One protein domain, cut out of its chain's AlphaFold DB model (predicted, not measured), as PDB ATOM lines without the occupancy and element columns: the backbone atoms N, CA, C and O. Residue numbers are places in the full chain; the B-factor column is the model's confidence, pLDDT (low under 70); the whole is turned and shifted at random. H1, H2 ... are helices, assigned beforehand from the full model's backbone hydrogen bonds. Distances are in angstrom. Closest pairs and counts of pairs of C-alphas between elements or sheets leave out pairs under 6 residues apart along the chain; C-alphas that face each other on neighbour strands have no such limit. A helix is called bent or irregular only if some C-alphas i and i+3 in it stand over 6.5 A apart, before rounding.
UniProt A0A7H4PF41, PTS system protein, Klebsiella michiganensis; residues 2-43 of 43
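Overview. This is residues 2 to 43 of the 43 residues of the protein "PTS system protein" of Klebsiella michiganensis (UniProt A0A7H4PF41). The model is an open, flattish loop of chain: the longest helix, H3, folds back from a tight turn after the tiny helix H2, while H1 stands at the other end of the long axis, across a gap from H3. A drawn-out stretch without a named helix, residues 13 to 20, runs from H1 to H2, and the contacts between helices are few. The printed part has 42 residues with three named helices, in the order H1, H2, H3, and no named strand; the class is all helix. It is only just loose, close to compact, with a radius of gyration of the C-alphas of 11.4 A, and only just flat, with spans of 32 by 22 by 10 A.

Along the chain. H3 is the longest helix by residues, with 13, from Gly 29 to Glu 41; it is 18.5 A from first to last C-alpha, from C-alpha 29 at (105.692, 124.713, 148.021) to C-alpha 41 at (114.996, 124.582, 164.041). H2 comes before it, residues 21 to 25, five residues. H1, residues 2 to 12, is 16.0 A long and begins with C-alpha 2 at (125.776, 124.820, 146.061). H1 is irregular, but only just: C-alphas 8 and 11 are 6.8 A apart, against about 5 A in a regular helix.

Arrangement. H3 touches H2 only at the corner by their link, with 4 pairs of C-alphas within 8 A. The closest C-alphas of the two are those of Asp 23 and Asn 31, 6.6 A apart, and H3 touches H2 with residues 29 to 32 alone. Their centres are 13.7 A apart. H1 touches no helix: it is apart from H3, and apart from H2 too. Every pair of backbone O of residue i and N of residue i+4 is within hydrogen-bond range in H2 and H3, while in H1 5 of 7 are.

Size, cuts and confidence. The two C-alphas farthest apart are those of Pro 11 and Met 26, at 32.6 A, and the first and last printed C-alphas, of Leu 2 and His 43, are 20.0 A apart. The printed part has no cut, and His 43 is the chain's last residue. The link from H2 to H3, 3 residues, is tight; the link from H1 to H2, 8 residues, is short, and no link is long. The mean pLDDT of the printed part is 93.0, and residues 42 to 43 are under 70.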
ATOM      1  N   LEU A   2     126.278 125.041 144.690       90.44
ATOM      2  CA  LEU A   2     125.776 124.820 146.061       90.44
ATOM      3  C   LEU A   2     126.856 124.972 147.148       90.44
ATOM      4  O   LEU A   2     126.672 125.743 148.080       90.44
ATOM      5  N   LYS A   3     128.003 124.297 146.986       92.25
ATOM      6  CA  LYS A   3     129.127 124.374 147.935       92.25
ATOM      7  C   LYS A   3     129.567 125.821 148.199       92.25
ATOM      8  O   LYS A   3     129.629 126.241 149.345       92.25
ATOM      9  N   ASN A   4     129.755 126.605 147.139       95.81
ATOM     10  CA  ASN A   4     130.163 128.007 147.249       95.81
ATOM     11  C   ASN A   4     129.103 128.882 147.942       95.81
ATOM     12  O   ASN A   4     129.453 129.883 148.557       95.81
ATOM     13  N   LEU A   5     127.813 128.558 147.805       94.88
ATOM     14  CA  LEU A   5     126.739 129.276 148.497       94.88
ATOM     15  C   LEU A   5     126.731 128.935 149.988       94.88
ATOM     16  O   LEU A   5     126.676 129.847 150.806       94.88
ATOM     17  N   ALA A   6     126.869 127.652 150.331       94.88
ATOM     18  CA  ALA A   6     126.981 127.207 151.718       94.88
ATOM     19  C   ALA A   6     128.198 127.831 152.421       94.88
ATOM     20  O   ALA A   6     128.068 128.365 153.517       94.88
ATOM     21  N   GLU A   7     129.361 127.860 151.763       95.88
ATOM     22  CA  GLU A   7     130.581 128.482 152.299       95.88
ATOM     23  C   GLU A   7     130.414 129.988 152.561       95.88
ATOM     24  O   GLU A   7     130.911 130.496 153.562       95.88
ATOM     25  N   LYS A   8     129.690 130.707 151.694       96.19
ATOM     26  CA  LYS A   8     129.408 132.141 151.883       96.19
ATOM     27  C   LYS A   8     128.384 132.417 152.983       96.19
ATOM     28  O   LYS A   8     128.420 133.488 153.578       96.19
ATOM     29  N   ALA A   9     127.468 131.483 153.217       94.50
ATOM     30  CA  ALA A   9     126.382 131.609 154.182       94.50
ATOM     31  C   ALA A   9     126.780 131.148 155.596       94.50
ATOM     32  O   ALA A   9     126.240 131.654 156.579       94.50
ATOM     33  N   ALA A  10     127.764 130.249 155.706       93.62
ATOM     34  CA  ALA A  10     128.244 129.707 156.976       93.62
ATOM     35  C   ALA A  10     128.645 130.777 158.018       93.62
ATOM     36  O   ALA A  10     128.237 130.633 159.168       93.62
ATOM     37  N   PRO A  11     129.346 131.881 157.674       96.38
ATOM     38  CA  PRO A  11     129.680 132.932 158.646       96.38
ATOM     39  C   PRO A  11     128.464 133.672 159.219       96.38
ATOM     40  O   PRO A  11     128.587 134.357 160.229       96.38
ATOM     41  N   LEU A  12     127.304 133.567 158.562       94.81
ATOM     42  CA  LEU A  12     126.044 134.181 158.977       94.81
ATOM     43  C   LEU A  12     125.127 133.190 159.714       94.81
ATOM     44  O   LEU A  12     123.994 133.548 160.020       94.81
ATOM     45  N   ASN A  13     125.589 131.958 159.973       91.50
ATOM     46  CA  ASN A  13     124.780 130.853 160.507       91.50
ATOM     47  C   ASN A  13     123.513 130.572 159.678       91.50
ATOM     48  O   ASN A  13     122.475 130.212 160.222       91.50
ATOM     49  N   ILE A  14     123.589 130.752 158.354       93.69
ATOM     50  CA  ILE A  14     122.477 130.443 157.451       93.69
ATOM     51  C   ILE A  14     122.718 129.051 156.844       93.69
ATOM     52  O   ILE A  14     123.664 128.891 156.060       93.69
ATOM     53  N   PRO A  15     121.889 128.042 157.163       93.06
ATOM     54  CA  PRO A  15     121.997 126.719 156.565       93.06
ATOM     55  C   PRO A  15     121.577 126.767 155.091       93.06
ATOM     56  O   PRO A  15     120.550 127.339 154.728       93.06
ATOM     57  N   VAL A  16     122.375 126.145 154.222       94.69
ATOM     58  CA  VAL A  16     122.107 126.071 152.778       94.69
ATOM     59  C   VAL A  16     122.087 124.613 152.353       94.69
ATOM     60  O   VAL A  16     123.088 123.911 152.491       94.69
ATOM     61  N   GLN A  17     120.960 124.170 151.803       95.31
ATOM     62  CA  GLN A  17     120.747 122.805 151.329       95.31
ATOM     63  C   GLN A  17     120.038 122.802 149.967       95.31
ATOM     64  O   GLN A  17     119.362 123.775 149.620       95.31
ATOM     65  N   PRO A  18     120.204 121.742 149.158       95.62
ATOM     66  CA  PRO A  18     119.478 121.616 147.904       95.62
ATOM     67  C   PRO A  18     117.997 121.319 148.162       95.62
ATOM     68  O   PRO A  18     117.653 120.558 149.063       95.62
ATOM     69  N   ILE A  19     117.122 121.870 147.320       95.56
ATOM     70  CA  ILE A  19     115.702 121.505 147.313       95.56
ATOM     71  C   ILE A  19     115.556 120.112 146.691       95.56
ATOM     72  O   ILE A  19     116.226 119.785 145.705       95.56
ATOM     73  N   ASN A  20     114.663 119.296 147.247       96.81
ATOM     74  CA  ASN A  20     114.300 118.012 146.662       96.81
ATOM     75  C   ASN A  20     113.743 118.207 145.236       96.81
ATOM     76  O   ASN A  20     112.837 119.005 145.002       96.81
ATOM     77  N   ALA A  21     114.277 117.457 144.269       96.94
ATOM     78  CA  ALA A  21     113.915 117.614 142.862       96.94
ATOM     79  C   ALA A  21     112.436 117.301 142.569       96.94
ATOM     80  O   ALA A  21     111.850 117.918 141.680       96.94
ATOM     81  N   MET A  22     111.827 116.366 143.306       97.25
ATOM     82  CA  MET A  22     110.408 116.035 143.169       97.25
ATOM     83  C   MET A  22     109.532 117.171 143.692       97.25
ATOM     84  O   MET A  22     108.602 117.575 142.998       97.25
ATOM     85  N   ASP A  23     109.851 117.722 144.863       97.38
ATOM     86  CA  ASP A  23     109.087 118.835 145.433       97.38
ATOM     87  C   ASP A  23     109.191 120.086 144.552       97.38
ATOM     88  O   ASP A  23     108.183 120.737 144.278       97.38
ATOM     89  N   TYR A  24     110.379 120.357 144.002       96.56
ATOM     90  CA  TYR A  24     110.573 121.429 143.024       96.56
ATOM     91  C   TYR A  24     109.781 121.181 141.731       96.56
ATOM     92  O   TYR A  24     109.050 122.055 141.267       96.56
ATOM     93  N   GLY A  25     109.896 119.981 141.151       97.56
ATOM     94  CA  GLY A  25     109.255 119.637 139.880       97.56
ATOM     95  C   GLY A  25     107.728 119.604 139.954       97.56
ATOM     96  O   GLY A  25     107.060 119.994 139.002       97.56
ATOM     97  N   MET A  26     107.175 119.180 141.091       97.75
ATOM     98  CA  MET A  26     105.732 119.137 141.338       97.75
ATOM     99  C   MET A  26     105.177 120.426 141.958       97.75
ATOM    100  O   MET A  26     103.985 120.477 142.246       97.75
ATOM    101  N   GLN A  27     106.013 121.449 142.169       96.50
ATOM    102  CA  GLN A  27     105.637 122.714 142.810       96.50
ATOM    103  C   GLN A  27     104.993 122.532 144.197       96.50
ATOM    104  O   GLN A  27     104.063 123.249 144.567       96.50
ATOM    105  N   ARG A  28     105.504 121.579 144.985       97.56
ATOM    106  CA  ARG A  28     105.070 121.331 146.368       97.56
ATOM    107  C   ARG A  28     105.690 122.359 147.308       97.56
ATOM    108  O   ARG A  28     106.669 122.091 148.000       97.56
ATOM    109  N   GLY A  29     105.176 123.586 147.243       96.75
ATOM    110  CA  GLY A  29     105.692 124.713 148.021       96.75
ATOM    111  C   GLY A  29     105.552 124.525 149.534       96.75
ATOM    112  O   GLY A  29     106.396 125.010 150.280       96.75
ATOM    113  N   ASP A  30     104.536 123.782 149.964       97.62
ATOM    114  CA  ASP A  30     104.337 123.316 151.338       97.62
ATOM    115  C   ASP A  30     105.524 122.476 151.827       97.62
ATOM    116  O   ASP A  30     106.173 122.844 152.804       97.62
ATOM    117  N   ASN A  31     105.906 121.437 151.083       97.62
ATOM    118  CA  ASN A  31     107.053 120.592 151.433       97.62
ATOM    119  C   ASN A  31     108.375 121.374 151.454       97.62
ATOM    120  O   ASN A  31     109.242 121.132 152.295       97.62
ATOM    121  N   VAL A  32     108.549 122.313 150.518       97.00
ATOM    122  CA  VAL A  32     109.746 123.168 150.472       97.00
ATOM    123  C   VAL A  32     109.807 124.088 151.693       97.00
ATOM    124  O   VAL A  32     110.892 124.285 152.245       97.00
ATOM    125  N   LEU A  33     108.667 124.631 152.127       96.81
ATOM    126  CA  LEU A  33     108.576 125.464 153.323       96.81
ATOM    127  C   LEU A  33     108.873 124.653 154.590       96.81
ATOM    128  O   LEU A  33     109.722 125.070 155.374       96.81
ATOM    129  N   ASP A  34     108.247 123.488 154.756       97.00
ATOM    130  CA  ASP A  34     108.480 122.609 155.908       97.00
ATOM    131  C   ASP A  34     109.955 122.198 156.004       97.00
ATOM    132  O   ASP A  34     110.560 122.236 157.079       97.00
ATOM    133  N   TYR A  35     110.581 121.888 154.863       96.25
ATOM    134  CA  TYR A  35     112.009 121.596 154.820       96.25
ATOM    135  C   TYR A  35     112.853 122.802 155.247       96.25
ATOM    136  O   TYR A  35     113.750 122.651 156.075       96.25
ATOM    137  N   ALA A  36     112.558 124.004 154.747       95.31
ATOM    138  CA  ALA A  36     113.275 125.215 155.140       95.31
ATOM    139  C   ALA A  36     113.157 125.504 156.647       95.31
ATOM    140  O   ALA A  36     114.155 125.852 157.274       95.31
ATOM    141  N   LEU A  37     111.972 125.311 157.235       95.12
ATOM    142  CA  LEU A  37     111.752 125.469 158.677       95.12
ATOM    143  C   LEU A  37     112.572 124.455 159.487       95.12
ATOM    144  O   LEU A  37     113.238 124.845 160.443       95.12
ATOM    145  N   SER A  38     112.633 123.193 159.044       94.62
ATOM    146  CA  SER A  38     113.453 122.161 159.700       94.62
ATOM    147  C   SER A  38     114.953 122.485 159.722       94.62
ATOM    148  O   SER A  38     115.660 122.084 160.643       94.62
ATOM    149  N   LEU A  39     115.450 123.241 158.734       92.19
ATOM    150  CA  LEU A  39     116.845 123.686 158.700       92.19
ATOM    151  C   LEU A  39     117.122 124.796 159.718       92.19
ATOM    152  O   LEU A  39     118.247 124.910 160.189       92.19
ATOM    153  N   ILE A  40     116.111 125.602 160.052       89.44
ATOM    154  CA  ILE A  40     116.214 126.688 161.033       89.44
ATOM    155  C   ILE A  40     116.100 126.135 162.460       89.44
ATOM    156  O   ILE A  40     116.861 126.554 163.322       89.44
ATOM    157  N   GLU A  41     115.190 125.188 162.710       73.81
ATOM    158  CA  GLU A  41     114.996 124.582 164.041       73.81
ATOM    159  C   GLU A  41     116.135 123.644 164.470       73.81
ATOM    160  O   GLU A  41     116.307 123.380 165.656       73.81
ATOM    161  N   ALA A  42     116.930 123.140 163.524       62.06
ATOM    162  CA  ALA A  42     118.087 122.292 163.811       62.06
ATOM    163  C   ALA A  42     119.305 123.059 164.385       62.06
ATOM    164  O   ALA A  42     120.380 122.463 164.517       62.06
ATOM    165  N   HIS A  43     119.149 124.352 164.705       49.75
ATOM    166  CA  HIS A  43     120.185 125.262 165.207       49.75
ATOM    167  C   HIS A  43     119.909 125.795 166.616       49.75
ATOM    168  O   HIS A  43     118.748 126.145 166.922       49.75
TER     169      HIS A  43